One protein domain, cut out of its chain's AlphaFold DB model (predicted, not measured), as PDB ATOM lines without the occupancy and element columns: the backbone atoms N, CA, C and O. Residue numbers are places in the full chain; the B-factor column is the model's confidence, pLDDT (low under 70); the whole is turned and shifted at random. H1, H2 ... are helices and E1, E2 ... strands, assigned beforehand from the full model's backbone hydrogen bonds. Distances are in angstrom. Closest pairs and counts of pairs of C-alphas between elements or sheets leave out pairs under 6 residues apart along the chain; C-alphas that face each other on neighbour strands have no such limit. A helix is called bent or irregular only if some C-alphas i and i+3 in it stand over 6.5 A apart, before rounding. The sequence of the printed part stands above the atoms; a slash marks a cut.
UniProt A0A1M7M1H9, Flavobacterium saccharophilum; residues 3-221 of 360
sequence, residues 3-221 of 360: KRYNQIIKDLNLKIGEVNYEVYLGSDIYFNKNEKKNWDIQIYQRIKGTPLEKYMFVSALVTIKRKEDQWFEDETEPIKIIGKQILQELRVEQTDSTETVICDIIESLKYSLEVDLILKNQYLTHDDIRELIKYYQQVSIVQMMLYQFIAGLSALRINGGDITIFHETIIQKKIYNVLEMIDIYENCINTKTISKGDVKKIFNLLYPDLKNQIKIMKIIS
ATOM      1  N   LYS A   3     328.888 333.956 223.511       74.56
ATOM      2  CA  LYS A   3     329.676 335.184 223.265       74.56
ATOM      3  C   LYS A   3     330.639 335.559 224.404       74.56
ATOM      4  O   LYS A   3     331.728 336.037 224.123       74.56
ATOM      5  N   ARG A   4     330.247 335.327 225.663       79.81
ATOM      6  CA  ARG A   4     331.033 335.637 226.872       79.81
ATOM      7  C   ARG A   4     332.264 334.734 227.010       79.81
ATOM      8  O   ARG A   4     333.264 335.182 227.547       79.81
ATOM      9  N   TYR A   5     332.199 333.505 226.496       85.88
ATOM     10  CA  TYR A   5     333.264 332.496 226.590       85.88
ATOM     11  C   TYR A   5     333.830 332.110 225.218       85.88
ATOM     12  O   TYR A   5     334.460 331.066 225.067       85.88
ATOM     13  N   ASN A   6     333.616 332.951 224.201       86.44
ATOM     14  CA  ASN A   6     334.072 332.697 222.835       86.44
ATOM     15  C   ASN A   6     335.589 332.485 222.753       86.44
ATOM     16  O   ASN A   6     336.028 331.743 221.882       86.44
ATOM     17  N   GLN A   7     336.367 333.137 223.622       89.38
ATOM     18  CA  GLN A   7     337.814 332.946 223.668       89.38
ATOM     19  C   GLN A   7     338.157 331.507 224.069       89.38
ATOM     20  O   GLN A   7     338.765 330.803 223.281       89.38
ATOM     21  N   ILE A   8     337.623 331.028 225.197       91.75
ATOM     22  CA  ILE A   8     337.821 329.650 225.680       91.75
ATOM     23  C   ILE A   8     337.377 328.622 224.628       91.75
ATOM     24  O   ILE A   8     338.078 327.656 224.356       91.75
ATOM     25  N   ILE A   9     336.222 328.844 223.990       91.50
ATOM     26  CA  ILE A   9     335.705 327.948 222.942       91.50
ATOM     27  C   ILE A   9     336.672 327.860 221.751       91.50
ATOM     28  O   ILE A   9     336.863 326.776 221.198       91.50
ATOM     29  N   LYS A  10     337.270 328.989 221.350       90.81
ATOM     30  CA  LYS A  10     338.274 329.031 220.279       90.81
ATOM     31  C   LYS A  10     339.572 328.358 220.706       90.81
ATOM     32  O   LYS A  10     340.095 327.564 219.933       90.81
ATOM     33  N   ASP A  11     340.045 328.641 221.915       91.94
ATOM     34  CA  ASP A  11     341.288 328.088 222.455       91.94
ATOM     35  C   ASP A  11     341.220 326.556 222.541       91.94
ATOM     36  O   ASP A  11     342.159 325.864 222.156       91.94
ATOM     37  N   LEU A  12     340.070 326.011 222.953       91.56
ATOM     38  CA  LEU A  12     339.823 324.567 223.004       91.56
ATOM     39  C   LEU A  12     339.481 323.946 221.634       91.56
ATOM     40  O   LEU A  12     339.338 322.728 221.538       91.56
ATOM     41  N   ASN A  13     339.356 324.750 220.572       92.44
ATOM     42  CA  ASN A  13     338.958 324.322 219.227       92.44
ATOM     43  C   ASN A  13     337.630 323.533 219.195       92.44
ATOM     44  O   ASN A  13     337.503 322.517 218.510       92.44
ATOM     45  N   LEU A  14     336.626 323.994 219.949       90.50
ATOM     46  CA  LEU A  14     335.347 323.294 220.092       90.50
ATOM     47  C   LEU A  14     334.269 323.837 219.155       90.50
ATOM     48  O   LEU A  14     334.026 325.043 219.055       90.50
ATOM     49  N   LYS A  15     333.519 322.920 218.540       90.81
ATOM     50  CA  LYS A  15     332.308 323.251 217.782       90.81
ATOM     51  C   LYS A  15     331.090 323.251 218.695       90.81
ATOM     52  O   LYS A  15     330.363 322.267 218.773       90.81
ATOM     53  N   ILE A  16     330.862 324.367 219.381       91.12
ATOM     54  CA  ILE A  16     329.668 324.544 220.217       91.12
ATOM     55  C   ILE A  16     328.486 324.963 219.340       91.12
ATOM     56  O   ILE A  16     328.595 325.923 218.570       91.12
ATOM     57  N   GLY A  17     327.367 324.256 219.452       87.62
ATOM     58  CA  GLY A  17     326.104 324.561 218.794       87.62
ATOM     59  C   GLY A  17     325.284 325.546 219.622       87.62
ATOM     60  O   GLY A  17     325.693 326.708 219.792       87.62
ATOM     61  N   GLU A  18     324.135 325.083 220.099       84.88
ATOM     62  CA  GLU A  18     323.221 325.829 220.956       84.88
ATOM     63  C   GLU A  18     323.666 325.791 222.421       84.88
ATOM     64  O   GLU A  18     324.190 324.798 222.922       84.88
ATOM     65  N   VAL A  19     323.474 326.918 223.111       83.12
ATOM     66  CA  VAL A  19     323.664 327.012 224.560       83.12
ATOM     67  C   VAL A  19     322.358 327.507 225.140       83.12
ATOM     68  O   VAL A  19     322.067 328.706 225.074       83.12
ATOM     69  N   ASN A  20     321.588 326.572 225.678       81.19
ATOM     70  CA  ASN A  20     320.241 326.825 226.150       81.19
ATOM     71  C   ASN A  20     320.204 326.687 227.665       81.19
ATOM     72  O   ASN A  20     320.835 325.806 228.251       81.19
ATOM     73  N   TYR A  21     319.463 327.586 228.303       72.75
ATOM     74  CA  TYR A  21     319.072 327.351 229.676       72.75
ATOM     75  C   TYR A  21     317.796 326.545 229.651       72.75
ATOM     76  O   TYR A  21     316.816 326.944 229.021       72.75
ATOM     77  N   GLU A  22     317.824 325.418 230.332       61.97
ATOM     78  CA  GLU A  22     316.653 324.583 230.482       61.97
ATOM     79  C   GLU A  22     316.301 324.537 231.947       61.97
ATOM     80  O   GLU A  22     317.167 324.437 232.816       61.97
ATOM     81  N   VAL A  23     315.011 324.580 232.242       47.56
ATOM     82  CA  VAL A  23     314.547 324.473 233.624       47.56
ATOM     83  C   VAL A  23     314.631 323.038 234.139       47.56
ATOM     84  O   VAL A  23     314.070 322.707 235.177       47.56
ATOM     85  N   TYR A  24     315.324 322.151 233.423       47.03
ATOM     86  CA  TYR A  24     315.402 320.776 233.844       47.03
ATOM     87  C   TYR A  24     316.540 319.981 233.235       47.03
ATOM     88  O   TYR A  24     316.569 319.717 232.035       47.03
ATOM     89  N   LEU A  25     317.390 319.498 234.132       42.12
ATOM     90  CA  LEU A  25     318.214 318.309 234.001       42.12
ATOM     91  C   LEU A  25     318.399 317.732 235.409       42.12
ATOM     92  O   LEU A  25     318.435 318.466 236.390       42.12
ATOM     93  N   GLY A  26     318.571 316.412 235.509       37.06
ATOM     94  CA  GLY A  26     319.057 315.771 236.748       37.06
ATOM     95  C   GLY A  26     320.554 316.016 236.996       37.06
ATOM     96  O   GLY A  26     321.193 315.233 237.682       37.06
ATOM     97  N   SER A  27     321.111 317.042 236.358       46.91
ATOM     98  CA  SER A  27     322.486 317.513 236.441       46.91
ATOM     99  C   SER A  27     322.467 319.024 236.196       46.91
ATOM    100  O   SER A  27     321.652 319.518 235.419       46.91
ATOM    101  N   ASP A  28     323.352 319.786 236.840       59.66
ATOM    102  CA  ASP A  28     323.408 321.244 236.637       59.66
ATOM    103  C   ASP A  28     323.825 321.634 235.206       59.66
ATOM    104  O   ASP A  28     323.581 322.757 234.759       59.66
ATOM    105  N   ILE A  29     324.406 320.686 234.466       68.19
ATOM    106  CA  ILE A  29     324.790 320.829 233.068       68.19
ATOM    107  C   ILE A  29     324.682 319.495 232.321       68.19
ATOM    108  O   ILE A  29     324.907 318.423 232.886       68.19
ATOM    109  N   TYR A  30     324.332 319.554 231.041       73.25
ATOM    110  CA  TYR A  30     324.315 318.424 230.115       73.25
ATOM    111  C   TYR A  30     324.818 318.869 228.757       73.25
ATOM    112  O   TYR A  30     324.635 320.019 228.361       73.25
ATOM    113  N   PHE A  31     325.442 317.949 228.033       79.50
ATOM    114  CA  PHE A  31     325.941 318.220 226.700       79.50
ATOM    115  C   PHE A  31     325.910 316.966 225.832       79.50
ATOM    116  O   PHE A  31     326.213 315.861 226.288       79.50
ATOM    117  N   ASN A  32     325.548 317.144 224.564       81.06
ATOM    118  CA  ASN A  32     325.452 316.081 223.568       81.06
ATOM    119  C   ASN A  32     325.861 316.589 222.177       81.06
ATOM    120  O   ASN A  32     325.931 317.793 221.938       81.06
ATOM    121  N   LYS A  33     326.154 315.666 221.252       82.44
ATOM    122  CA  LYS A  33     326.377 316.019 219.844       82.44
ATOM    123  C   LYS A  33     325.042 316.058 219.106       82.44
ATOM    124  O   LYS A  33     324.318 315.066 219.114       82.44
ATOM    125  N   ASN A  34     324.752 317.167 218.435       81.38
ATOM    126  CA  ASN A  34     323.606 317.270 217.535       81.38
ATOM    127  C   ASN A  34     323.892 316.668 216.155       81.38
ATOM    128  O   ASN A  34     325.007 316.234 215.859       81.38
ATOM    129  N   GLU A  35     322.886 316.683 215.278       83.06
ATOM    130  CA  GLU A  35     322.970 316.141 213.912       83.06
ATOM    131  C   GLU A  35     324.110 316.756 213.084       83.06
ATOM    132  O   GLU A  35     324.702 316.100 212.228       83.06
ATOM    133  N   LYS A  36     324.484 318.008 213.379       85.31
ATOM    134  CA  LYS A  36     325.598 318.718 212.731       85.31
ATOM    135  C   LYS A  36     326.957 318.414 213.374       85.31
ATOM    136  O   LYS A  36     327.952 319.040 213.012       85.31
ATOM    137  N   LYS A  37     327.010 317.457 214.308       85.62
ATOM    138  CA  LYS A  37     328.178 317.076 215.120       85.62
ATOM    139  C   LYS A  37     328.730 318.212 215.990       85.62
ATOM    140  O   LYS A  37     329.885 318.142 216.407       85.62
ATOM    141  N   ASN A  38     327.927 319.237 216.266       88.75
ATOM    142  CA  ASN A  38     328.273 320.281 217.225       88.75
ATOM    143  C   ASN A  38     327.822 319.854 218.625       88.75
ATOM    144  O   ASN A  38     326.830 319.139 218.756       88.75
ATOM    145  N   TRP A  39     328.522 320.318 219.655       87.88
ATOM    146  CA  TRP A  39     328.116 320.120 221.041       87.88
ATOM    147  C   TRP A  39     327.069 321.145 221.444       87.88
ATOM    148  O   TRP A  39     327.372 322.341 221.504       87.88
ATOM    149  N   ASP A  40     325.866 320.677 221.740       84.88
ATOM    150  CA  ASP A  40     324.851 321.494 222.391       84.88
ATOM    151  C   ASP A  40     325.034 321.380 223.903       84.88
ATOM    152  O   ASP A  40     325.329 320.303 224.424       84.88
ATOM    153  N   ILE A  41     324.917 322.510 224.602       85.25
ATOM    154  CA  ILE A  41     325.092 322.597 226.054       85.25
ATOM    155  C   ILE A  41     323.793 323.108 226.664       85.25
ATOM    156  O   ILE A  41     323.308 324.190 226.329       85.25
ATOM    157  N   GLN A  42     323.256 322.335 227.597       81.12
ATOM    158  CA  GLN A  42     322.051 322.646 228.346       81.12
ATOM    159  C   GLN A  42     322.432 322.891 229.799       81.12
ATOM    160  O   GLN A  42     323.066 322.051 230.436       81.12
ATOM    161  N   ILE A  43     322.065 324.058 230.312       75.50
ATOM    162  CA  ILE A  43     322.447 324.510 231.651       75.50
ATOM    163  C   ILE A  43     321.189 324.661 232.473       75.50
ATOM    164  O   ILE A  43     320.210 325.246 232.004       75.50
ATOM    165  N   TYR A  44     321.220 324.166 233.706       72.69
ATOM    166  CA  TYR A  44     320.050 324.247 234.555       72.69
ATOM    167  C   TYR A  44     319.725 325.711 234.891       72.69
ATOM    168  O   TYR A  44     320.563 326.471 235.374       72.69
ATOM    169  N   GLN A  45     318.487 326.133 234.641       72.81
ATOM    170  CA  GLN A  45     318.048 327.519 234.808       72.81
ATOM    171  C   GLN A  45     318.328 328.065 236.218       72.81
ATOM    172  O   GLN A  45     318.643 329.247 236.341       72.81
ATOM    173  N   ARG A  46     318.280 327.227 237.269       69.81
ATOM    174  CA  ARG A  46     318.513 327.659 238.661       69.81
ATOM    175  C   ARG A  46     319.884 328.299 238.879       69.81
ATOM    176  O   ARG A  46     320.028 329.140 239.757       69.81
ATOM    177  N   ILE A  47     320.894 327.876 238.111       71.94
ATOM    178  CA  ILE A  47     322.259 328.378 238.273       71.94
ATOM    179  C   ILE A  47     322.494 329.639 237.444       71.94
ATOM    180  O   ILE A  47     323.522 330.280 237.620       71.94
ATOM    181  N   LYS A  48     321.557 330.047 236.584       80.62
ATOM    182  CA  LYS A  48     321.690 331.231 235.731       80.62
ATOM    183  C   LYS A  48     321.905 332.502 236.558       80.62
ATOM    184  O   LYS A  48     321.127 332.807 237.454       80.62
ATOM    185  N   GLY A  49     322.944 333.268 236.232       77.94
ATOM    186  CA  GLY A  49     323.316 334.489 236.949       77.94
ATOM    187  C   GLY A  49     323.992 334.256 238.303       77.94
ATOM    188  O   GLY A  49     324.439 335.223 238.916       77.94
ATOM    189  N   THR A  50     324.105 333.010 238.769       80.06
ATOM    190  CA  THR A  50     324.858 332.675 239.986       80.06
ATOM    191  C   THR A  50     326.357 332.561 239.681       80.06
ATOM    192  O   THR A  50     326.734 332.300 238.535       80.06
ATOM    193  N   PRO A  51     327.246 332.676 240.686       74.25
ATOM    194  CA  PRO A  51     328.671 332.383 240.502       74.25
ATOM    195  C   PRO A  51     328.937 330.972 239.946       74.25
ATOM    196  O   PRO A  51     329.856 330.786 239.150       74.25
ATOM    197  N   LEU A  52     328.083 329.997 240.293       75.06
ATOM    198  CA  LEU A  52     328.193 328.602 239.859       75.06
ATOM    199  C   LEU A  52     327.992 328.434 238.344       75.06
ATOM    200  O   LEU A  52     328.570 327.531 237.744       75.06
ATOM    201  N   GLU A  53     327.236 329.335 237.704       82.75
ATOM    202  CA  GLU A  53     326.996 329.338 236.255       82.75
ATOM    203  C   GLU A  53     328.294 329.310 235.450       82.75
ATOM    204  O   GLU A  53     328.454 328.536 234.503       82.75
ATOM    205  N   LYS A  54     329.223 330.187 235.842       86.50
ATOM    206  CA  LYS A  54     330.520 330.355 235.191       86.50
ATOM    207  C   LYS A  54     331.322 329.064 235.298       86.50
ATOM    208  O   LYS A  54     331.878 328.621 234.298       86.50
ATOM    209  N   TYR A  55     331.355 328.467 236.488       83.75
ATOM    210  CA  TYR A  55     332.125 327.255 236.754       83.75
ATOM    211  C   TYR A  55     331.588 326.067 235.978       83.75
ATOM    212  O   TYR A  55     332.350 325.411 235.276       83.75
ATOM    213  N   MET A  56     330.275 325.840 236.044       81.94
ATOM    214  CA  MET A  56     329.645 324.719 235.354       81.94
ATOM    215  C   MET A  56     329.878 324.811 233.850       81.94
ATOM    216  O   MET A  56     330.283 323.829 233.234       81.94
ATOM    217  N   PHE A  57     329.720 326.002 233.263       88.31
ATOM    218  CA  PHE A  57     329.935 326.172 231.830       88.31
ATOM    219  C   PHE A  57     331.389 325.924 231.409       88.31
ATOM    220  O   PHE A  57     331.623 325.208 230.438       88.31
ATOM    221  N   VAL A  58     332.369 326.484 232.129       91.25
ATOM    222  CA  VAL A  58     333.794 326.271 231.815       91.25
ATOM    223  C   VAL A  58     334.187 324.806 232.011       91.25
ATOM    224  O   VAL A  58     334.843 324.243 231.138       91.25
ATOM    225  N   SER A  59     333.730 324.182 233.099       86.94
ATOM    226  CA  SER A  59     333.932 322.757 233.370       86.94
ATOM    227  C   SER A  59     333.419 321.899 232.211       86.94
ATOM    228  O   SER A  59     334.183 321.140 231.625       86.94
ATOM    229  N   ALA A  60     332.181 322.124 231.752       87.00
ATOM    230  CA  ALA A  60     331.626 321.371 230.630       87.00
ATOM    231  C   ALA A  60     332.413 321.538 229.325       87.00
ATOM    232  O   ALA A  60     332.564 320.560 228.597       87.00
ATOM    233  N   LEU A  61     332.937 322.730 229.014       92.81
ATOM    234  CA  LEU A  61     333.790 322.907 227.831       92.81
ATOM    235  C   LEU A  61     335.049 322.037 227.915       92.81
ATOM    236  O   LEU A  61     335.428 321.401 226.933       92.81
ATOM    237  N   VAL A  62     335.674 321.976 229.087       92.88
ATOM    238  CA  VAL A  62     336.876 321.170 229.293       92.88
ATOM    239  C   VAL A  62     336.547 319.674 229.281       92.88
ATOM    240  O   VAL A  62     337.209 318.919 228.571       92.88
ATOM    241  N   THR A  63     335.463 319.240 229.925       89.25
ATOM    242  CA  THR A  63     334.996 317.848 229.840       89.25
ATOM    243  C   THR A  63     334.645 317.443 228.402       89.25
ATOM    244  O   THR A  63     334.954 316.332 227.969       89.25
ATOM    245  N   ILE A  64     334.030 318.335 227.618       89.12
ATOM    246  CA  ILE A  64     333.773 318.110 226.190       89.12
ATOM    247  C   ILE A  64     335.091 317.906 225.449       89.12
ATOM    248  O   ILE A  64     335.233 316.921 224.725       89.12
ATOM    249  N   LYS A  65     336.069 318.796 225.658       92.31
ATOM    250  CA  LYS A  65     337.391 318.659 225.044       92.31
ATOM    251  C   LYS A  65     338.018 317.307 225.398       92.31
ATOM    252  O   LYS A  65     338.637 316.699 224.528       92.31
ATOM    253  N   ARG A  66     337.816 316.801 226.625       91.31
ATOM    254  CA  ARG A  66     338.391 315.521 227.068       91.31
ATOM    255  C   ARG A  66     337.814 314.384 226.254       91.31
ATOM    256  O   ARG A  66     338.550 313.525 225.787       91.31
ATOM    257  N   LYS A  67     336.497 314.410 226.056       85.38
ATOM    258  CA  LYS A  67     335.791 313.415 225.247       85.38
ATOM    259  C   LYS A  67     336.166 313.466 223.764       85.38
ATOM    260  O   LYS A  67     335.937 312.482 223.071       85.38
ATOM    261  N   GLU A  68     336.677 314.588 223.259       86.19
ATOM    262  CA  GLU A  68     337.107 314.697 221.858       86.19
ATOM    263  C   GLU A  68     338.569 314.323 221.626       86.19
ATOM    264  O   GLU A  68     338.877 313.804 220.558       86.19
ATOM    265  N   ASP A  69     339.451 314.615 222.581       84.81
ATOM    266  CA  ASP A  69     340.898 314.644 222.337       84.81
ATOM    267  C   ASP A  69     341.727 313.926 223.407       84.81
ATOM    268  O   ASP A  69     342.937 314.100 223.402       84.81
ATOM    269  N   GLN A  70     341.084 313.203 224.343       83.12
ATOM    270  CA  GLN A  70     341.677 312.432 225.455       83.12
ATOM    271  C   GLN A  70     343.176 312.718 225.663       83.12
ATOM    272  O   GLN A  70     344.048 311.938 225.294       83.12
ATOM    273  N   TRP A  71     343.478 313.908 226.197       90.81
ATOM    274  CA  TRP A  71     344.823 314.505 226.134       90.81
ATOM    275  C   TRP A  71     345.793 313.969 227.201       90.81
ATOM    276  O   TRP A  71     346.842 314.567 227.467       90.81
ATOM    277  N   PHE A  72     345.401 312.893 227.867       93.38
ATOM    278  CA  PHE A  72     346.122 312.205 228.924       93.38
ATOM    279  C   PHE A  72     345.921 310.701 228.736       93.38
ATOM    280  O   PHE A  72     344.940 310.264 228.132       93.38
ATOM    281  N   GLU A  73     346.850 309.914 229.251       93.31
ATOM    282  CA  GLU A  73     346.785 308.461 229.185       93.31
ATOM    283  C   GLU A  73     345.833 307.928 230.261       93.31
ATOM    284  O   GLU A  73     345.955 308.264 231.438       93.31
ATOM    285  N   ASP A  74     344.861 307.110 229.860       91.06
ATOM    286  CA  ASP A  74     343.888 306.515 230.773       91.06
ATOM    287  C   ASP A  74     343.882 304.993 230.624       91.06
ATOM    288  O   ASP A  74     343.223 304.427 229.749       91.06
ATOM    289  N   GLU A  75     344.611 304.314 231.506       91.50
ATOM    290  CA  GLU A  75     344.679 302.851 231.544       91.50
ATOM    291  C   GLU A  75     343.410 302.217 232.148       91.50
ATOM    292  O   GLU A  75     343.321 300.989 232.295       91.50
ATOM    293  N   THR A  76     342.439 303.043 232.557       87.00
ATOM    294  CA  THR A  76     341.202 302.605 233.209       87.00
ATOM    295  C   THR A  76     340.029 302.437 232.244       87.00
ATOM    296  O   THR A  76     338.965 301.953 232.642       87.00
ATOM    297  N   GLU A  77     340.211 302.753 230.958       81.06
ATOM    298  CA  GLU A  77     339.195 302.524 229.933       81.06
ATOM    299  C   GLU A  77     339.364 301.159 229.225       81.06
ATOM    300  O   GLU A  77     340.478 300.762 228.882       81.06
ATOM    301  N   PRO A  78     338.267 300.406 228.981       78.88
ATOM    302  CA  PRO A  78     336.878 300.744 229.287       78.88
ATOM    303  C   PRO A  78     336.508 300.493 230.760       78.88
ATOM    304  O   PRO A  78     336.751 299.419 231.319       78.88
ATOM    305  N   ILE A  79     335.799 301.463 231.345       72.25
ATOM    306  CA  ILE A  79     335.469 301.543 232.779       72.25
ATOM    307  C   ILE A  79     334.820 300.253 233.306       72.25
ATOM    308  O   ILE A  79     335.248 299.720 234.326       72.25
ATOM    309  N   LYS A  80     333.846 299.689 232.575       70.44
ATOM    310  CA  LYS A  80     333.130 298.458 232.972       70.44
ATOM    311  C   LYS A  80     334.033 297.233 233.115       70.44
ATOM    312  O   LYS A  80     333.706 296.306 233.847       70.44
ATOM    313  N   ILE A  81     335.132 297.172 232.366       76.25
ATOM    314  CA  ILE A  81     336.072 296.048 232.451       76.25
ATOM    315  C   ILE A  81     337.026 296.285 233.617       76.25
ATOM    316  O   ILE A  81     337.259 295.382 234.421       76.25
ATOM    317  N   ILE A  82     337.545 297.504 233.735       76.25
ATOM    318  CA  ILE A  82     338.532 297.838 234.758       76.25
ATOM    319  C   ILE A  82     337.926 297.858 236.157       76.25
ATOM    320  O   ILE A  82     338.534 297.307 237.073       76.25
ATOM    321  N   GLY A  83     336.711 298.382 236.317       75.25
ATOM    322  CA  GLY A  83     335.983 298.344 237.583       75.25
ATOM    323  C   GLY A  83     335.865 296.922 238.130       75.25
ATOM    324  O   GLY A  83     336.237 296.665 239.273       75.25
ATOM    325  N   LYS A  84     335.477 295.965 237.277       78.31
ATOM    326  CA  LYS A  84     335.395 294.541 237.645       78.31
ATOM    327  C   LYS A  84     336.741 293.957 238.060       78.31
ATOM    328  O   LYS A  84     336.809 293.261 239.068       78.31
ATOM    329  N   GLN A  85     337.802 294.238 237.304       83.56
ATOM    330  CA  GLN A  85     339.149 293.752 237.621       83.56
ATOM    331  C   GLN A  85     339.637 294.286 238.972       83.56
ATOM    332  O   GLN A  85     340.122 293.518 239.798       83.56
ATOM    333  N   ILE A  86     339.449 295.584 239.224       80.19
ATOM    334  CA  ILE A  86     339.838 296.225 240.484       80.19
ATOM    335  C   ILE A  86     339.069 295.613 241.660       80.19
ATOM    336  O   ILE A  86     339.686 295.245 242.658       80.19
ATOM    337  N   LEU A  87     337.748 295.437 241.540       77.88
ATOM    338  CA  LEU A  87     336.926 294.823 242.591       77.88
ATOM    339  C   LEU A  87     337.357 293.376 242.890       77.88
ATOM    340  O   LEU A  87     337.493 293.004 244.057       77.88
ATOM    341  N   GLN A  88     337.661 292.587 241.853       82.62
ATOM    342  CA  GLN A  88     338.185 291.224 242.003       82.62
ATOM    343  C   GLN A  88     339.539 291.199 242.722       82.62
ATOM    344  O   GLN A  88     339.730 290.416 243.655       82.62
ATOM    345  N   GLU A  89     340.474 292.069 242.336       81.12
ATOM    346  CA  GLU A  89     341.781 292.178 242.993       81.12
ATOM    347  C   GLU A  89     341.676 292.600 244.461       81.12
ATOM    348  O   GLU A  89     342.469 292.160 245.296       81.12
ATOM    349  N   LEU A  90     340.710 293.463 244.771       72.25
ATOM    350  CA  LEU A  90     340.421 293.930 246.124       72.25
ATOM    351  C   LEU A  90     339.629 292.911 246.950       72.25
ATOM    352  O   LEU A  90     339.470 293.106 248.153       72.25
ATOM    353  N   ARG A  91     339.174 291.809 246.334       75.44
ATOM    354  CA  ARG A  91     338.307 290.790 246.951       75.44
ATOM    355  C   ARG A  91     337.008 291.386 247.503       75.44
ATOM    356  O   ARG A  91     336.509 290.948 248.539       75.44
ATOM    357  N   VAL A  92     336.480 292.387 246.806       70.50
ATOM    358  CA  VAL A  92     335.201 293.035 247.103       70.50
ATOM    359  C   VAL A  92     334.115 292.377 246.253       70.50
ATOM    360  O   VAL A  92     334.333 292.080 245.078       70.50
ATOM    361  N   GLU A  93     332.951 292.118 246.851       70.44
ATOM    362  CA  GLU A  93     331.791 291.587 246.130       70.44
ATOM    363  C   GLU A  93     331.322 292.597 245.078       70.44
ATOM    364  O   GLU A  93     331.144 293.776 245.379       70.44
ATOM    365  N   GLN A  94     331.145 292.140 243.838       67.06
ATOM    366  CA  GLN A  94     330.723 293.012 242.753       67.06
ATOM    367  C   GLN A  94     329.208 293.249 242.823       67.06
ATOM    368  O   GLN A  94     328.419 292.349 242.547       67.06
ATOM    369  N   THR A  95     328.826 294.486 243.123       64.69
ATOM    370  CA  THR A  95     327.461 295.019 242.993       64.69
ATOM    371  C   THR A  95     327.460 296.293 242.143       64.69
ATOM    372  O   THR A  95     328.508 296.933 241.992       64.69
ATOM    373  N   ASP A  96     326.294 296.705 241.635       58.62
ATOM    374  CA  ASP A  96     326.138 297.950 240.861       58.62
ATOM    375  C   ASP A  96     326.667 299.177 241.628       58.62
ATOM    376  O   ASP A  96     327.361 300.035 241.072       58.62
ATOM    377  N   SER A  97     326.448 299.220 242.943       58.94
ATOM    378  CA  SER A  97     326.929 300.306 243.794       58.94
ATOM    379  C   SER A  97     328.455 300.280 243.973       58.94
ATOM    380  O   SER A  97     329.101 301.329 243.967       58.94
ATOM    381  N   THR A  98     329.076 299.097 244.088       66.31
ATOM    382  CA  THR A  98     330.551 299.000 244.154       66.31
ATOM    383  C   THR A  98     331.222 299.388 242.839       66.31
ATOM    384  O   THR A  98     332.279 300.019 242.858       66.31
ATOM    385  N   GLU A  99     330.596 299.077 241.699       70.44
ATOM    386  CA  GLU A  99     331.071 299.498 240.379       70.44
ATOM    387  C   GLU A  99     330.964 301.023 240.238       70.44
ATOM    388  O   GLU A  99     331.914 301.663 239.783       70.44
ATOM    389  N   THR A 100     329.878 301.618 240.744       69.75
ATOM    390  CA  THR A 100     329.671 303.075 240.782       69.75
ATOM    391  C   THR A 100     330.753 303.789 241.591       69.75
ATOM    392  O   THR A 100     331.332 304.755 241.106       69.75
ATOM    393  N   VAL A 101     331.127 303.279 242.771       75.38
ATOM    394  CA  VAL A 101     332.215 303.866 243.578       75.38
ATOM    395  C   VAL A 101     333.540 303.904 242.811       75.38
ATOM    396  O   VAL A 101     334.265 304.896 242.886       75.38
ATOM    397  N   ILE A 102     333.871 302.840 242.071       81.50
ATOM    398  CA  ILE A 102     335.088 302.810 241.250       81.50
ATOM    399  C   ILE A 102     334.984 303.801 240.084       81.50
ATOM    400  O   ILE A 102     335.949 304.510 239.801       81.50
ATOM    401  N   CYS A 103     333.814 303.894 239.447       79.25
ATOM    402  CA  CYS A 103     333.557 304.873 238.390       79.25
ATOM    403  C   CYS A 103     333.725 306.310 238.897       79.25
ATOM    404  O   CYS A 103     334.369 307.117 238.232       79.25
ATOM    405  N   ASP A 104     333.210 306.613 240.087       80.88
ATOM    406  CA  ASP A 104     333.297 307.936 240.697       80.88
ATOM    407  C   ASP A 104     334.749 308.337 241.009       80.88
ATOM    408  O   ASP A 104     335.119 309.493 240.805       80.88
ATOM    409  N   ILE A 105     335.589 307.391 241.454       87.56
ATOM    410  CA  ILE A 105     337.034 307.617 241.659       87.56
ATOM    411  C   ILE A 105     337.744 307.881 240.322       87.56
ATOM    412  O   ILE A 105     338.609 308.751 240.229       87.56
ATOM    413  N   ILE A 106     337.403 307.129 239.273       88.12
ATOM    414  CA  ILE A 106     337.983 307.333 237.938       88.12
ATOM    415  C   ILE A 106     337.587 308.715 237.398       88.12
ATOM    416  O   ILE A 106     338.443 309.477 236.947       88.12
ATOM    417  N   GLU A 107     336.305 309.077 237.468       86.31
ATOM    418  CA  GLU A 107     335.833 310.372 236.975       86.31
ATOM    419  C   GLU A 107     336.366 311.545 237.804       86.31
ATOM    420  O   GLU A 107     336.620 312.609 237.238       86.31
ATOM    421  N   SER A 108     336.632 311.380 239.101       91.00
ATOM    422  CA  SER A 108     337.273 312.435 239.890       91.00
ATOM    423  C   SER A 108     338.749 312.633 239.536       91.00
ATOM    424  O   SER A 108     339.213 313.775 239.509       91.00
ATOM    425  N   LEU A 109     339.486 311.564 239.212       94.81
ATOM    426  CA  LEU A 109     340.855 311.669 238.695       94.81
ATOM    427  C   LEU A 109     340.877 312.417 237.357       94.81
ATOM    428  O   LEU A 109     341.648 313.366 237.196       94.81
ATOM    429  N   LYS A 110     339.962 312.074 236.443       92.94
ATOM    430  CA  LYS A 110     339.765 312.793 235.173       92.94
ATOM    431  C   LYS A 110     339.432 314.263 235.421       92.94
ATOM    432  O   LYS A 110     340.055 315.144 234.836       92.94
ATOM    433  N   TYR A 111     338.506 314.533 236.337       92.31
ATOM    434  CA  TYR A 111     338.115 315.886 236.720       92.31
ATOM    435  C   TYR A 111     339.292 316.702 237.278       92.31
ATOM    436  O   TYR A 111     339.398 317.893 237.000       92.31
ATOM    437  N   SER A 112     340.234 316.091 237.998       96.12
ATOM    438  CA  SER A 112     341.415 316.817 238.490       96.12
ATOM    439  C   SER A 112     342.318 317.346 237.367       96.12
ATOM    440  O   SER A 112     342.786 318.483 237.443       96.12
ATOM    441  N   LEU A 113     342.478 316.581 236.279       96.56
ATOM    442  CA  LEU A 113     343.187 317.010 235.067       96.56
ATOM    443  C   LEU A 113     342.433 318.125 234.332       96.56
ATOM    444  O   LEU A 113     343.051 319.016 233.748       96.56
ATOM    445  N   GLU A 114     341.100 318.099 234.363       95.50
ATOM    446  CA  GLU A 114     340.266 319.173 233.819       95.50
ATOM    447  C   GLU A 114     340.453 320.475 234.613       95.50
ATOM    448  O   GLU A 114     340.669 321.527 234.012       95.50
ATOM    449  N   VAL A 115     340.438 320.416 235.950       95.38
ATOM    450  CA  VAL A 115     340.671 321.591 236.811       95.38
ATOM    451  C   VAL A 115     342.090 322.140 236.629       95.38
ATOM    452  O   VAL A 115     342.261 323.356 236.547       95.38
ATOM    453  N   ASP A 116     343.100 321.277 236.493       97.19
ATOM    454  CA  ASP A 116     344.466 321.700 236.163       97.19
ATOM    455  C   ASP A 116     344.526 322.437 234.815       97.19
ATOM    456  O   ASP A 116     345.111 323.518 234.723       97.19
ATOM    457  N   LEU A 117     343.863 321.916 233.775       95.81
ATOM    458  CA  LEU A 117     343.806 322.579 232.471       95.81
ATOM    459  C   LEU A 117     343.128 323.954 232.560       95.81
ATOM    460  O   LEU A 117     343.596 324.914 231.940       95.81
ATOM    461  N   ILE A 118     342.044 324.057 233.332       95.88
ATOM    462  CA  ILE A 118     341.335 325.316 233.587       95.88
ATOM    463  C   ILE A 118     342.275 326.349 234.214       95.88
ATOM    464  O   ILE A 118     342.305 327.496 233.762       95.88
ATOM    465  N   LEU A 119     343.034 325.947 235.236       96.12
ATOM    466  CA  LEU A 119     343.947 326.816 235.977       96.12
ATOM    467  C   LEU A 119     345.146 327.249 235.125       96.12
ATOM    468  O   LEU A 119     345.423 328.445 235.029       96.12
ATOM    469  N   LYS A 120     345.798 326.313 234.424       95.00
ATOM    470  CA  LYS A 120     346.950 326.602 233.549       95.00
ATOM    471  C   LYS A 120     346.622 327.578 232.426       95.00
ATOM    472  O   LYS A 120     347.443 328.430 232.095       95.00
ATOM    473  N   ASN A 121     345.421 327.474 231.858       94.81
ATOM    474  CA  ASN A 121     344.957 328.383 230.809       94.81
ATOM    475  C   ASN A 121     344.245 329.630 231.356       94.81
ATOM    476  O   ASN A 121     343.737 330.432 230.576       94.81
ATOM    477  N   GLN A 122     344.195 329.801 232.684       93.88
ATOM    478  CA  GLN A 122     343.565 330.943 233.354       93.88
ATOM    479  C   GLN A 122     342.089 331.140 232.964       93.88
ATOM    480  O   GLN A 122     341.565 332.256 232.974       93.88
ATOM    481  N   TYR A 123     341.390 330.052 232.629       94.06
ATOM    482  CA  TYR A 123     339.960 330.093 232.328       94.06
ATOM    483  C   TYR A 123     339.130 330.406 233.578       94.06
ATOM    484  O   TYR A 123     338.087 331.056 233.476       94.06
ATOM    485  N   LEU A 124     339.617 329.973 234.746       93.06
ATOM    486  CA  LEU A 124     339.153 330.354 236.079       93.06
ATOM    487  C   LEU A 124     340.361 330.715 236.953       93.06
ATOM    488  O   LEU A 124     341.463 330.208 236.741       93.06
ATOM    489  N   THR A 125     340.156 331.589 237.935       93.44
ATOM    490  CA  THR A 125     341.185 331.989 238.904       93.44
ATOM    491  C   THR A 125     341.306 330.993 240.064       93.44
ATOM    492  O   THR A 125     340.470 330.109 240.250       93.44
ATOM    493  N   HIS A 126     342.322 331.169 240.913       94.62
ATOM    494  CA  HIS A 126     342.431 330.408 242.165       94.62
ATOM    495  C   HIS A 126     341.226 330.644 243.086       94.62
ATOM    496  O   HIS A 126     340.749 329.710 243.724       94.62
ATOM    497  N   ASP A 127     340.709 331.876 243.131       91.38
ATOM    498  CA  ASP A 127     339.543 332.227 243.946       91.38
ATOM    499  C   ASP A 127     338.270 331.562 243.421       91.38
ATOM    500  O   ASP A 127     337.488 331.026 244.204       91.38
ATOM    501  N   ASP A 128     338.112 331.534 242.097       90.81
ATOM    502  CA  ASP A 128     337.009 330.850 241.429       90.81
ATOM    503  C   ASP A 128     336.963 329.357 241.823       90.81
ATOM    504  O   ASP A 128     335.931 328.837 242.256       90.81
ATOM    505  N   ILE A 129     338.109 328.672 241.723       92.00
ATOM    506  CA  ILE A 129     338.239 327.258 242.097       92.00
ATOM    507  C   ILE A 129     338.052 327.059 243.604       92.00
ATOM    508  O   ILE A 129     337.411 326.094 244.020       92.00
ATOM    509  N   ARG A 130     338.535 327.978 244.447       90.38
ATOM    510  CA  ARG A 130     338.347 327.892 245.901       90.38
ATOM    511  C   ARG A 130     336.871 327.939 246.294       90.38
ATOM    512  O   ARG A 130     336.455 327.164 247.152       90.38
ATOM    513  N   GLU A 131     336.076 328.806 245.674       86.06
ATOM    514  CA  GLU A 131     334.627 328.863 245.919       86.06
ATOM    515  C   GLU A 131     333.919 327.578 245.471       86.06
ATOM    516  O   GLU A 131     333.030 327.079 246.163       86.06
ATOM    517  N   LEU A 132     334.361 326.979 244.364       83.56
ATOM    518  CA  LEU A 132     333.853 325.683 243.918       83.56
ATOM    519  C   LEU A 132     334.190 324.552 244.906       83.56
ATOM    520  O   LEU A 132     333.334 323.731 245.232       83.56
ATOM    521  N   ILE A 133     335.411 324.529 245.441       87.44
ATOM    522  CA  ILE A 133     335.817 323.556 246.466       87.44
ATOM    523  C   ILE A 133     334.973 323.731 247.740       87.44
ATOM    524  O   ILE A 133     334.512 322.739 248.305       87.44
ATOM    525  N   LYS A 134     334.695 324.974 248.166       82.81
ATOM    526  CA  LYS A 134     333.788 325.255 249.300       82.81
ATOM    527  C   LYS A 134     332.368 324.743 249.054       82.81
ATOM    528  O   LYS A 134     331.734 324.238 249.979       82.81
ATOM    529  N   TYR A 135     331.866 324.841 247.825       77.12
ATOM    530  CA  TYR A 135     330.570 324.271 247.464       77.12
ATOM    531  C   TYR A 135     330.559 322.745 247.658       77.12
ATOM    532  O   TYR A 135     329.695 322.218 248.363       77.12
ATOM    533  N   TYR A 136     331.563 322.037 247.132       74.38
ATOM    534  CA  TYR A 136     331.682 320.586 247.322       74.38
ATOM    535  C   TYR A 136     331.853 320.196 248.793       74.38
ATOM    536  O   TYR A 136     331.274 319.209 249.250       74.38
ATOM    537  N   GLN A 137     332.570 321.011 249.564       71.94
ATOM    538  CA  GLN A 137     332.720 320.848 251.006       71.94
ATOM    539  C   GLN A 137     331.379 320.922 251.748       71.94
ATOM    540  O   GLN A 137     331.110 320.065 252.590       71.94
ATOM    541  N   GLN A 138     330.536 321.922 251.477       65.31
ATOM    542  CA  GLN A 138     329.272 322.120 252.204       65.31
ATOM    543  C   GLN A 138     328.255 320.999 251.942       65.31
ATOM    544  O   GLN A 138     327.475 320.654 252.825       65.31
ATOM    545  N   VAL A 139     328.300 320.396 250.752       51.97
ATOM    546  CA  VAL A 139     327.346 319.370 250.288       51.97
ATOM    547  C   VAL A 139     327.905 317.938 250.439       51.97
ATOM    548  O   VAL A 139     327.277 316.958 250.048       51.97
ATOM    549  N   SER A 140     329.078 317.787 251.065       51.66
ATOM    550  CA  SER A 140     329.872 316.544 251.189       51.66
ATOM    551  C   SER A 140     329.279 315.422 252.069       51.66
ATOM    552  O   SER A 140     330.019 314.643 252.673       51.66
ATOM    553  N   ILE A 141     327.952 315.328 252.166       47.34
ATOM    554  CA  ILE A 141     327.250 314.131 252.658       47.34
ATOM    555  C   ILE A 141     327.222 313.057 251.550       47.34
ATOM    556  O   ILE A 141     327.192 311.868 251.849       47.34
ATOM    557  N   VAL A 142     327.302 313.466 250.275       56.75
ATOM    558  CA  VAL A 142     327.368 312.571 249.107       56.75
ATOM    559  C   VAL A 142     328.821 312.236 248.770       56.75
ATOM    560  O   VAL A 142     329.655 313.127 248.598       56.75
ATOM    561  N   GLN A 143     329.117 310.947 248.628       63.75
ATOM    562  CA  GLN A 143     330.463 310.419 248.415       63.75
ATOM    563  C   GLN A 143     331.163 310.969 247.157       63.75
ATOM    564  O   GLN A 143     332.322 311.371 247.232       63.75
ATOM    565  N   MET A 144     330.444 311.107 246.040       64.19
ATOM    566  CA  MET A 144     330.961 311.706 244.800       64.19
ATOM    567  C   MET A 144     331.498 313.140 245.001       64.19
ATOM    568  O   MET A 144     332.520 313.523 244.430       64.19
ATOM    569  N   MET A 145     330.859 313.929 245.873       69.44
ATOM    570  CA  MET A 145     331.257 315.318 246.149       69.44
ATOM    571  C   MET A 145     332.565 315.388 246.946       69.44
ATOM    572  O   MET A 145     333.334 316.335 246.788       69.44
ATOM    573  N   LEU A 146     332.859 314.376 247.774       76.38
ATOM    574  CA  LEU A 146     334.152 314.267 248.454       76.38
ATOM    575  C   LEU A 146     335.290 314.079 247.443       76.38
ATOM    576  O   LEU A 146     336.357 314.670 247.602       76.38
ATOM    577  N   TYR A 147     335.070 313.295 246.389       83.62
ATOM    578  CA  TYR A 147     336.095 313.071 245.371       83.62
ATOM    579  C   TYR A 147     336.359 314.329 244.547       83.62
ATOM    580  O   TYR A 147     337.512 314.676 244.303       83.62
ATOM    581  N   GLN A 148     335.307 315.071 244.196       83.50
ATOM    582  CA  GLN A 148     335.431 316.366 243.520       83.50
ATOM    583  C   GLN A 148     336.120 317.420 244.399       83.50
ATOM    584  O   GLN A 148     336.911 318.221 243.898       83.50
ATOM    585  N   PHE A 149     335.873 317.389 245.711       86.69
ATOM    586  CA  PHE A 149     336.582 318.215 246.686       86.69
ATOM    587  C   PHE A 149     338.091 317.920 246.685       86.69
ATOM    588  O   PHE A 149     338.890 318.844 246.539       86.69
ATOM    589  N   ILE A 150     338.493 316.645 246.771       89.38
ATOM    590  CA  ILE A 150     339.912 316.237 246.743       89.38
ATOM    591  C   ILE A 150     340.558 316.589 245.397       89.38
ATOM    592  O   ILE A 150     341.647 317.163 245.369       89.38
ATOM    593  N   ALA A 151     339.875 316.311 244.284       92.31
ATOM    594  CA  ALA A 151     340.339 316.643 242.938       92.31
ATOM    595  C   ALA A 151     340.636 318.141 242.783       92.31
ATOM    596  O   ALA A 151     341.705 318.522 242.304       92.31
ATOM    597  N   GLY A 152     339.706 318.989 243.237       93.00
ATOM    598  CA  GLY A 152     339.858 320.439 243.202       93.00
ATOM    599  C   GLY A 152     341.005 320.933 244.082       93.00
ATOM    600  O   GLY A 152     341.794 321.757 243.628       93.00
ATOM    601  N   LEU A 153     341.139 320.409 245.308       92.75
ATOM    602  CA  LEU A 153     342.258 320.746 246.199       92.75
ATOM    603  C   LEU A 153     343.612 320.425 245.569       92.75
ATOM    604  O   LEU A 153     344.522 321.246 245.631       92.75
ATOM    605  N   SER A 154     343.721 319.249 244.953       94.69
ATOM    606  CA  SER A 154     344.958 318.763 244.336       94.69
ATOM    607  C   SER A 154     345.379 319.654 243.170       94.69
ATOM    608  O   SER A 154     346.497 320.165 243.136       94.69
ATOM    609  N   ALA A 155     344.449 319.939 242.255       96.50
ATOM    610  CA  ALA A 155     344.709 320.834 241.132       96.50
ATOM    611  C   ALA A 155     344.978 322.284 241.578       96.50
ATOM    612  O   ALA A 155     345.794 322.974 240.971       96.50
ATOM    613  N   LEU A 156     344.337 322.762 242.649       95.62
ATOM    614  CA  LEU A 156     344.601 324.096 243.186       95.62
ATOM    615  C   LEU A 156     346.001 324.187 243.811       95.62
ATOM    616  O   LEU A 156     346.731 325.132 243.516       95.62
ATOM    617  N   ARG A 157     346.390 323.202 244.633       94.75
ATOM    618  CA  ARG A 157     347.694 323.158 245.314       94.75
ATOM    619  C   ARG A 157     348.843 323.112 244.307       94.75
ATOM    620  O   ARG A 157     349.767 323.916 244.411       94.75
ATOM    621  N   ILE A 158     348.747 322.251 243.293       95.12
ATOM    622  CA  ILE A 158     349.799 322.092 242.277       95.12
ATOM    623  C   ILE A 158     349.991 323.342 241.407       95.12
ATOM    624  O   ILE A 158     351.095 323.622 240.950       95.12
ATOM    625  N   ASN A 159     348.929 324.132 241.228       96.19
ATOM    626  CA  ASN A 159     348.971 325.412 240.521       96.19
ATOM    627  C   ASN A 159     349.342 326.594 241.447       96.19
ATOM    628  O   ASN A 159     349.233 327.751 241.050       96.19
ATOM    629  N   GLY A 160     349.811 326.334 242.674       94.12
ATOM    630  CA  GLY A 160     350.282 327.363 243.610       94.12
ATOM    631  C   GLY A 160     349.169 328.092 244.367       94.12
ATOM    632  O   GLY A 160     349.390 329.178 244.906       94.12
ATOM    633  N   GLY A 161     347.959 327.537 244.394       92.44
ATOM    634  CA  GLY A 161     346.847 328.054 245.182       92.44
ATOM    635  C   GLY A 161     346.918 327.643 246.653       92.44
ATOM    636  O   GLY A 161     347.305 326.529 246.998       92.44
ATOM    637  N   ASP A 162     346.496 328.551 247.534       89.62
ATOM    638  CA  ASP A 162     346.406 328.292 248.972       89.62
ATOM    639  C   ASP A 162     345.183 327.424 249.322       89.62
ATOM    640  O   ASP A 162     344.037 327.791 249.024       89.62
ATOM    641  N   ILE A 163     345.450 326.295 249.987       89.00
ATOM    642  CA  ILE A 163     344.461 325.321 250.464       89.00
ATOM    643  C   ILE A 163     344.317 325.283 251.996       89.00
ATOM    644  O   ILE A 163     343.529 324.493 252.516       89.00
ATOM    645  N   THR A 164     345.047 326.123 252.736       86.75
ATOM    646  CA  THR A 164     345.103 326.081 254.211       86.75
ATOM    647  C   THR A 164     343.740 326.268 254.875       86.75
ATOM    648  O   THR A 164     343.455 325.631 255.889       86.75
ATOM    649  N   ILE A 165     342.853 327.055 254.259       84.56
ATOM    650  CA  ILE A 165     341.472 327.273 254.720       84.56
ATOM    651  C   ILE A 165     340.654 325.974 254.840       84.56
ATOM    652  O   ILE A 165     339.668 325.924 255.572       84.56
ATOM    653  N   PHE A 166     341.059 324.902 254.153       84.94
ATOM    654  CA  PHE A 166     340.374 323.612 254.185       84.94
ATOM    655  C   PHE A 166     340.930 322.649 255.248       84.94
ATOM    656  O   PHE A 166     340.331 321.597 255.485       84.94
ATOM    657  N   HIS A 167     342.027 322.996 255.935       80.19
ATOM    658  CA  HIS A 167     342.652 322.136 256.948       80.19
ATOM    659  C   HIS A 167     341.703 321.786 258.097       80.19
ATOM    660  O   HIS A 167     341.576 320.613 258.453       80.19
ATOM    661  N   GLU A 168     340.984 322.772 258.642       73.38
ATOM    662  CA  GLU A 168     340.026 322.539 259.732       73.38
ATOM    663  C   GLU A 168     338.952 321.523 259.337       73.38
ATOM    664  O   GLU A 168     338.562 320.676 260.136       73.38
ATOM    665  N   THR A 169     338.520 321.547 258.077       72.12
ATOM    666  CA  THR A 169     337.507 320.622 257.555       72.12
ATOM    667  C   THR A 169     338.037 319.202 257.441       72.12
ATOM    668  O   THR A 169     337.345 318.260 257.831       72.12
ATOM    669  N   ILE A 170     339.256 319.036 256.924       72.94
ATOM    670  CA  ILE A 170     339.910 317.724 256.821       72.94
ATOM    671  C   ILE A 170     340.031 317.098 258.217       72.94
ATOM    672  O   ILE A 170     339.699 315.923 258.403       72.94
ATOM    673  N   ILE A 171     340.412 317.907 259.214       71.06
ATOM    674  CA  ILE A 171     340.508 317.502 260.621       71.06
ATOM    675  C   ILE A 171     339.130 317.125 261.182       71.06
ATOM    676  O   ILE A 171     338.973 316.038 261.740       71.06
ATOM    677  N   GLN A 172     338.118 317.986 261.018       68.12
ATOM    678  CA  GLN A 172     336.756 317.754 261.518       68.12
ATOM    679  C   GLN A 172     336.137 316.475 260.949       68.12
ATOM    680  O   GLN A 172     335.516 315.705 261.681       68.12
ATOM    681  N   LYS A 173     336.328 316.223 259.650       65.31
ATOM    682  CA  LYS A 173     335.815 315.026 258.975       65.31
ATOM    683  C   LYS A 173     336.657 313.773 259.226       65.31
ATOM    684  O   LYS A 173     336.283 312.708 258.743       65.31
ATOM    685  N   LYS A 174     337.754 313.875 259.987       67.88
ATOM    686  CA  LYS A 174     338.652 312.757 260.321       67.88
ATOM    687  C   LYS A 174     339.176 312.014 259.087       67.88
ATOM    688  O   LYS A 174     339.422 310.810 259.141       67.88
ATOM    689  N   ILE A 175     339.346 312.717 257.967       67.00
ATOM    690  CA  ILE A 175     339.821 312.113 256.719       67.00
ATOM    691  C   ILE A 175     341.348 312.220 256.687       67.00
ATOM    692  O   ILE A 175     341.937 312.973 255.916       67.00
ATOM    693  N   TYR A 176     342.001 311.496 257.593       66.81
ATOM    694  CA  TYR A 176     343.446 311.610 257.818       66.81
ATOM    695  C   TYR A 176     344.285 311.164 256.609       66.81
ATOM    696  O   TYR A 176     345.397 311.647 256.428       66.81
ATOM    697  N   ASN A 177     343.706 310.344 255.726       77.88
ATOM    698  CA  ASN A 177     344.334 309.873 254.490       77.88
ATOM    699  C   ASN A 177     344.188 310.857 253.310       77.88
ATOM    700  O   ASN A 177     344.585 310.536 252.191       77.88
ATOM    701  N   VAL A 178     343.596 312.046 253.512       81.38
ATOM    702  CA  VAL A 178     343.398 313.034 252.427       81.38
ATOM    703  C   VAL A 178     344.706 313.476 251.809       81.38
ATOM    704  O   VAL A 178     344.749 313.639 250.598       81.38
ATOM    705  N   LEU A 179     345.761 313.656 252.603       83.75
ATOM    706  CA  LEU A 179     347.047 314.110 252.076       83.75
ATOM    707  C   LEU A 179     347.623 313.099 251.077       83.75
ATOM    708  O   LEU A 179     347.965 313.487 249.967       83.75
ATOM    709  N   GLU A 180     347.601 311.809 251.417       89.81
ATOM    710  CA  GLU A 180     348.036 310.738 250.512       89.81
ATOM    711  C   GLU A 180     347.170 310.663 249.249       89.81
ATOM    712  O   GLU A 180     347.684 310.444 248.154       89.81
ATOM    713  N   MET A 181     345.855 310.883 249.369       90.94
ATOM    714  CA  MET A 181     344.989 310.971 248.193       90.94
ATOM    715  C   MET A 181     345.353 312.174 247.324       90.94
ATOM    716  O   MET A 181     345.493 312.005 246.119       90.94
ATOM    717  N   ILE A 182     345.552 313.359 247.904       91.25
ATOM    718  CA  ILE A 182     345.967 314.550 247.152       91.25
ATOM    719  C   ILE A 182     347.262 314.261 246.383       91.25
ATOM    720  O   ILE A 182     347.340 314.568 245.196       91.25
ATOM    721  N   ASP A 183     348.236 313.601 247.009       93.25
ATOM    722  CA  ASP A 183     349.505 313.259 246.360       93.25
ATOM    723  C   ASP A 183     349.309 312.323 245.147       93.25
ATOM    724  O   ASP A 183     349.970 312.489 244.120       93.25
ATOM    725  N   ILE A 184     348.362 311.376 245.212       96.69
ATOM    726  CA  ILE A 184     348.007 310.514 244.067       96.69
ATOM    727  C   ILE A 184     347.417 311.345 242.920       96.69
ATOM    728  O   ILE A 184     347.812 311.171 241.766       96.69
ATOM    729  N   TYR A 185     346.492 312.257 243.224       96.88
ATOM    730  CA  TYR A 185     345.876 313.128 242.220       96.88
ATOM    731  C   TYR A 185     346.913 314.051 241.572       96.88
ATOM    732  O   TYR A 185     346.943 314.185 240.351       96.88
ATOM    733  N   GLU A 186     347.805 314.644 242.363       96.75
ATOM    734  CA  GLU A 186     348.892 315.478 241.849       96.75
ATOM    735  C   GLU A 186     349.860 314.698 240.969       96.75
ATOM    736  O   GLU A 186     350.298 315.207 239.936       96.75
ATOM    737  N   ASN A 187     350.161 313.448 241.325       97.50
ATOM    738  CA  ASN A 187     350.956 312.581 240.469       97.50
ATOM    739  C   ASN A 187     350.261 312.327 239.123       97.50
ATOM    740  O   ASN A 187     350.908 312.439 238.081       97.50
ATOM    741  N   CYS A 188     348.950 312.063 239.120       97.50
ATOM    742  CA  CYS A 188     348.176 311.905 237.883       97.50
ATOM    743  C   CYS A 188     348.203 313.189 237.035       97.50
ATOM    744  O   CYS A 188     348.411 313.127 235.825       97.50
ATOM    745  N   ILE A 189     348.069 314.364 237.662       97.44
ATOM    746  CA  ILE A 189     348.150 315.666 236.980       97.44
ATOM    747  C   ILE A 189     349.537 315.888 236.359       97.44
ATOM    748  O   ILE A 189     349.642 316.284 235.196       97.44
ATOM    749  N   ASN A 190     350.604 315.624 237.116       96.75
ATOM    750  CA  ASN A 190     351.984 315.822 236.671       96.75
ATOM    751  C   ASN A 190     352.369 314.891 235.522       96.75
ATOM    752  O   ASN A 190     353.012 315.319 234.564       96.75
ATOM    753  N   THR A 191     351.985 313.620 235.628       96.75
ATOM    754  CA  THR A 191     352.313 312.591 234.633       96.75
ATOM    755  C   THR A 191     351.374 312.615 233.433       96.75
ATOM    756  O   THR A 191     351.762 312.161 232.361       96.75
ATOM    757  N   LYS A 192     350.172 313.190 233.587       96.25
ATOM    758  CA  LYS A 192     349.056 313.056 232.642       96.25
ATOM    759  C   LYS A 192     348.725 311.591 232.355       96.25
ATOM    760  O   LYS A 192     348.408 311.244 231.218       96.25
ATOM    761  N   THR A 193     348.775 310.764 233.391       96.56
ATOM    762  CA  THR A 193     348.443 309.344 233.318       96.56
ATOM    763  C   THR A 193     347.541 308.977 234.489       96.56
ATOM    764  O   THR A 193     347.775 309.405 235.619       96.56
ATOM    765  N   ILE A 194     346.506 308.184 234.221       95.31
ATOM    766  CA  ILE A 194     345.657 307.548 235.228       95.31
ATOM    767  C   ILE A 194     345.859 306.039 235.120       95.31
ATOM    768  O   ILE A 194     345.514 305.439 234.100       95.31
ATOM    769  N   SER A 195     346.383 305.417 236.179       94.19
ATOM    770  CA  SER A 195     346.572 303.966 236.234       94.19
ATOM    771  C   SER A 195     345.521 303.270 237.099       94.19
ATOM    772  O   SER A 195     344.925 303.845 238.018       94.19
ATOM    773  N   LYS A 196     345.358 301.958 236.895       90.69
ATOM    774  CA  LYS A 196     344.548 301.111 237.796       90.69
ATOM    775  C   LYS A 196     345.082 301.122 239.231       90.69
ATOM    776  O   LYS A 196     344.317 300.996 240.187       90.69
ATOM    777  N   GLY A 197     346.402 301.265 239.381       91.38
ATOM    778  CA  GLY A 197     347.068 301.334 240.678       91.38
ATOM    779  C   GLY A 197     346.654 302.566 241.480       91.38
ATOM    780  O   GLY A 197     346.484 302.462 242.695       91.38
ATOM    781  N   ASP A 198     346.430 303.699 240.814       94.25
ATOM    782  CA  ASP A 198     345.997 304.946 241.452       94.25
ATOM    783  C   ASP A 198     344.575 304.814 242.002       94.25
ATOM    784  O   ASP A 198     344.335 305.079 243.182       94.25
ATOM    785  N   VAL A 199     343.660 304.278 241.187       91.31
ATOM    786  CA  VAL A 199     342.274 303.985 241.591       91.31
ATOM    787  C   VAL A 199     342.246 303.048 242.800       91.31
ATOM    788  O   VAL A 199     341.555 303.310 243.785       91.31
ATOM    789  N   LYS A 200     343.049 301.977 242.763       88.06
ATOM    790  CA  LYS A 200     343.153 300.996 243.851       88.06
ATOM    791  C   LYS A 200     343.667 301.617 245.151       88.06
ATOM    792  O   LYS A 200     343.138 301.324 246.222       88.06
ATOM    793  N   LYS A 201     344.695 302.468 245.076       90.81
ATOM    794  CA  LYS A 201     345.235 303.177 246.247       90.81
ATOM    795  C   LYS A 201     344.188 304.106 246.854       90.81
ATOM    796  O   LYS A 201     343.958 304.025 248.055       90.81
ATOM    797  N   ILE A 202     343.516 304.922 246.037       89.38
ATOM    798  CA  ILE A 202     342.457 305.828 246.508       89.38
ATOM    799  C   ILE A 202     341.334 305.039 247.181       89.38
ATOM    800  O   ILE A 202     340.930 305.378 248.291       89.38
ATOM    801  N   PHE A 203     340.880 303.948 246.561       84.56
ATOM    802  CA  PHE A 203     339.865 303.081 247.152       84.56
ATOM    803  C   PHE A 203     340.284 302.568 248.542       84.56
ATOM    804  O   PHE A 203     339.528 302.691 249.504       84.56
ATOM    805  N   ASN A 204     341.507 302.051 248.679       83.38
ATOM    806  CA  ASN A 204     342.011 301.547 249.959       83.38
ATOM    807  C   ASN A 204     342.155 302.649 251.020       83.38
ATOM    808  O   ASN A 204     341.899 302.400 252.196       83.38
ATOM    809  N   LEU A 205     342.542 303.864 250.623       84.06
ATOM    810  CA  LEU A 205     342.663 305.005 251.535       84.06
ATOM    811  C   LEU A 205     341.304 305.485 252.050       84.06
ATOM    812  O   LEU A 205     341.195 305.876 253.214       84.06
ATOM    813  N   LEU A 206     340.276 305.441 251.200       76.25
ATOM    814  CA  LEU A 206     338.901 305.784 251.561       76.25
ATOM    815  C   LEU A 206     338.266 304.726 252.462       76.25
ATOM    816  O   LEU A 206     337.514 305.059 253.380       76.25
ATOM    817  N   TYR A 207     338.585 303.458 252.219       74.06
ATOM    818  CA  TYR A 207     337.998 302.336 252.933       74.06
ATOM    819  C   TYR A 207     339.081 301.389 253.466       74.06
ATOM    820  O   TYR A 207     339.267 300.303 252.932       74.06
ATOM    821  N   PRO A 208     339.802 301.749 254.536       68.25
ATOM    822  CA  PRO A 208     340.977 300.992 254.979       68.25
ATOM    823  C   PRO A 208     340.667 299.639 255.649       68.25
ATOM    824  O   PRO A 208     341.550 298.792 255.752       68.25
ATOM    825  N   ASP A 209     339.433 299.411 256.110       65.44
ATOM    826  CA  ASP A 209     339.025 298.176 256.797       65.44
ATOM    827  C   ASP A 209     338.007 297.402 255.949       65.44
ATOM    828  O   ASP A 209     336.936 297.929 255.655       65.44
ATOM    829  N   LEU A 210     338.305 296.141 255.608       56.44
ATOM    830  CA  LEU A 210     337.439 295.237 254.835       56.44
ATOM    831  C   LEU A 210     336.042 295.071 255.461       56.44
ATOM    832  O   LEU A 210     335.038 294.981 254.759       56.44
ATOM    833  N   LYS A 211     335.940 295.085 256.792       55.97
ATOM    834  CA  LYS A 211     334.656 295.022 257.498       55.97
ATOM    835  C   LYS A 211     333.860 296.317 257.322       55.97
ATOM    836  O   LYS A 211     332.637 296.258 257.201       55.97
ATOM    837  N   ASN A 212     334.533 297.468 257.272       59.03
ATOM    838  CA  ASN A 212     333.907 298.755 256.960       59.03
ATOM    839  C   ASN A 212     333.604 298.903 255.468       59.03
ATOM    840  O   ASN A 212     332.549 299.440 255.158       59.03
ATOM    841  N   GLN A 213     334.446 298.379 254.571       59.94
ATOM    842  CA  GLN A 213     334.163 298.270 253.138       59.94
ATOM    843  C   GLN A 213     332.849 297.518 252.939       59.94
ATOM    844  O   GLN A 213     331.894 298.083 252.427       59.94
ATOM    845  N   ILE A 214     332.746 296.294 253.469       57.12
ATOM    846  CA  ILE A 214     331.542 295.461 253.356       57.12
ATOM    847  C   ILE A 214     330.335 296.125 254.033       57.12
ATOM    848  O   ILE A 214     329.231 296.078 253.501       57.12
ATOM    849  N   LYS A 215     330.507 296.755 255.202       59.47
ATOM    850  CA  LYS A 215     329.407 297.418 255.921       59.47
ATOM    851  C   LYS A 215     328.901 298.666 255.195       59.47
ATOM    852  O   LYS A 215     327.693 298.825 255.075       59.47
ATOM    853  N   ILE A 216     329.793 299.545 254.741       56.72
ATOM    854  CA  ILE A 216     329.434 300.752 253.987       56.72
ATOM    855  C   ILE A 216     328.826 300.346 252.650       56.72
ATOM    856  O   ILE A 216     327.775 300.861 252.296       56.72
ATOM    857  N   MET A 217     329.405 299.362 251.965       55.53
ATOM    858  CA  MET A 217     328.866 298.863 250.703       55.53
ATOM    859  C   MET A 217     327.493 298.214 250.869       55.53
ATOM    860  O   MET A 217     326.630 298.477 250.045       55.53
ATOM    861  N   LYS A 218     327.241 297.485 251.969       54.38
ATOM    862  CA  LYS A 218     325.893 297.002 252.322       54.38
ATOM    863  C   LYS A 218     324.905 298.127 252.630       54.38
ATOM    864  O   LYS A 218     323.729 298.002 252.328       54.38
ATOM    865  N   ILE A 219     325.349 299.214 253.264       55.56
ATOM    866  CA  ILE A 219     324.488 300.379 253.525       55.56
ATOM    867  C   ILE A 219     324.149 301.090 252.211       55.56
ATOM    868  O   ILE A 219     322.993 301.443 252.007       55.56
ATOM    869  N   ILE A 220     325.132 301.272 251.325       50.53
ATOM    870  CA  ILE A 220     324.945 301.904 250.015       50.53
ATOM    871  C   ILE A 220     324.021 301.042 249.139       50.53
ATOM    872  O   ILE A 220     323.052 301.570 248.604       50.53
ATOM    873  N   SER A 221     324.247 299.725 249.065       47.19
ATOM    874  CA  SER A 221     323.393 298.811 248.293       47.19
ATOM    875  C   SER A 221     321.967 298.735 248.846       47.19
ATOM    876  O   SER A 221     321.006 298.750 248.082       47.19
TER     877      SER A 221
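AT A GLANCE: This is residues 3 to 221 of the 360 residues of a protein of Flavobacterium saccharophilum (UniProt A0A1M7M1H9). One long helix, H4, runs through the middle of a cluster of mostly crossed helices, with H6 side by side with it. At one end of the longest axis is a small three-stranded sheet, with H2 packed on one face between it and H4; toward the other end lie H3 and H10. The printed part has 219 residues, with ten named helices and three named strands in the order H1, E1, E2, E3, then H2 to H10; the class is mostly helix, and the sheet, E1 E3 E2, is mixed. It is compact, with a radius of gyration of the C-alphas of 17.7 A and spans of 53 by 40 by 35 A.

IN THESE COORDINATES: Find C-alpha 3 at (329.676, 335.184, 223.265), where H1, residues 3 to 11, begins; it is irregular, C-alphas 4 and 7 being 8.0 A apart. Then come E1, residues 16 to 22, E2, residues 29 to 33, E3, residues 39 to 44, H2, residues 51 to 69 and 28.2 A long, and H3, residues 79 to 89. From C-alpha 96 at (326.138, 297.950, 240.861), H4 runs 36.2 A to residue 120. Next are H5, residues 126 to 138, H6, residues 143 to 158 and 23.4 A long, and H7, residues 164 to 172, irregular with C-alphas 165 and 168 7.0 A apart. H8, residues 178 to 191, H9, residues 196 to 206, and H10, residues 210 to 221, follow.

HOW THE PARTS SIT: H1 is close to H2 but not clearly touching, Ile 9 to Leu 61 at 7.3 A between C-alphas. E1 and E3 are parallel, with N 17 and O 39 at 2.8 A; E2 and E3 form an antiparallel hairpin, with N 42 and O 30 at 2.8 A. H2 is on this sheet, making two layers, a helix over one face, at a height of 9.6 A. H4 is the hub, touching six helices; these are their closest C-alphas: H2, Val 62 and Glu 114, 6.0 A; H3, Gly 83 and Glu 99, 5.8 A; H6, Ser 112 and Ala 151, 4.6 A; H8, Leu 113 and Ile 189, 5.5 A; H9, Ile 105 and Val 199, 6.4 A; H10, Ser 97 and Ser 221, 5.9 A. H5 and H6 form a helical hairpin, as do H8 and H9; H7 is near H5. Every O i to N i+4 pair is within hydrogen-bond range in H4, H5, H6, H8, H9 and H10, against 3 of 5 in H1, 14 of 15 in H2, 6 of 7 in H3 and 3 of 5 in H7.

THE WHOLE: The C-alphas of Lys 3 and Lys 211, the two farthest apart, are 53.0 A apart. The printed part has no cut, and no link is long. Mean pLDDT of the printed part is 81.0; look for values under 70 at, among others, residues 22 to 29, 138 to 145 and 208 to 221.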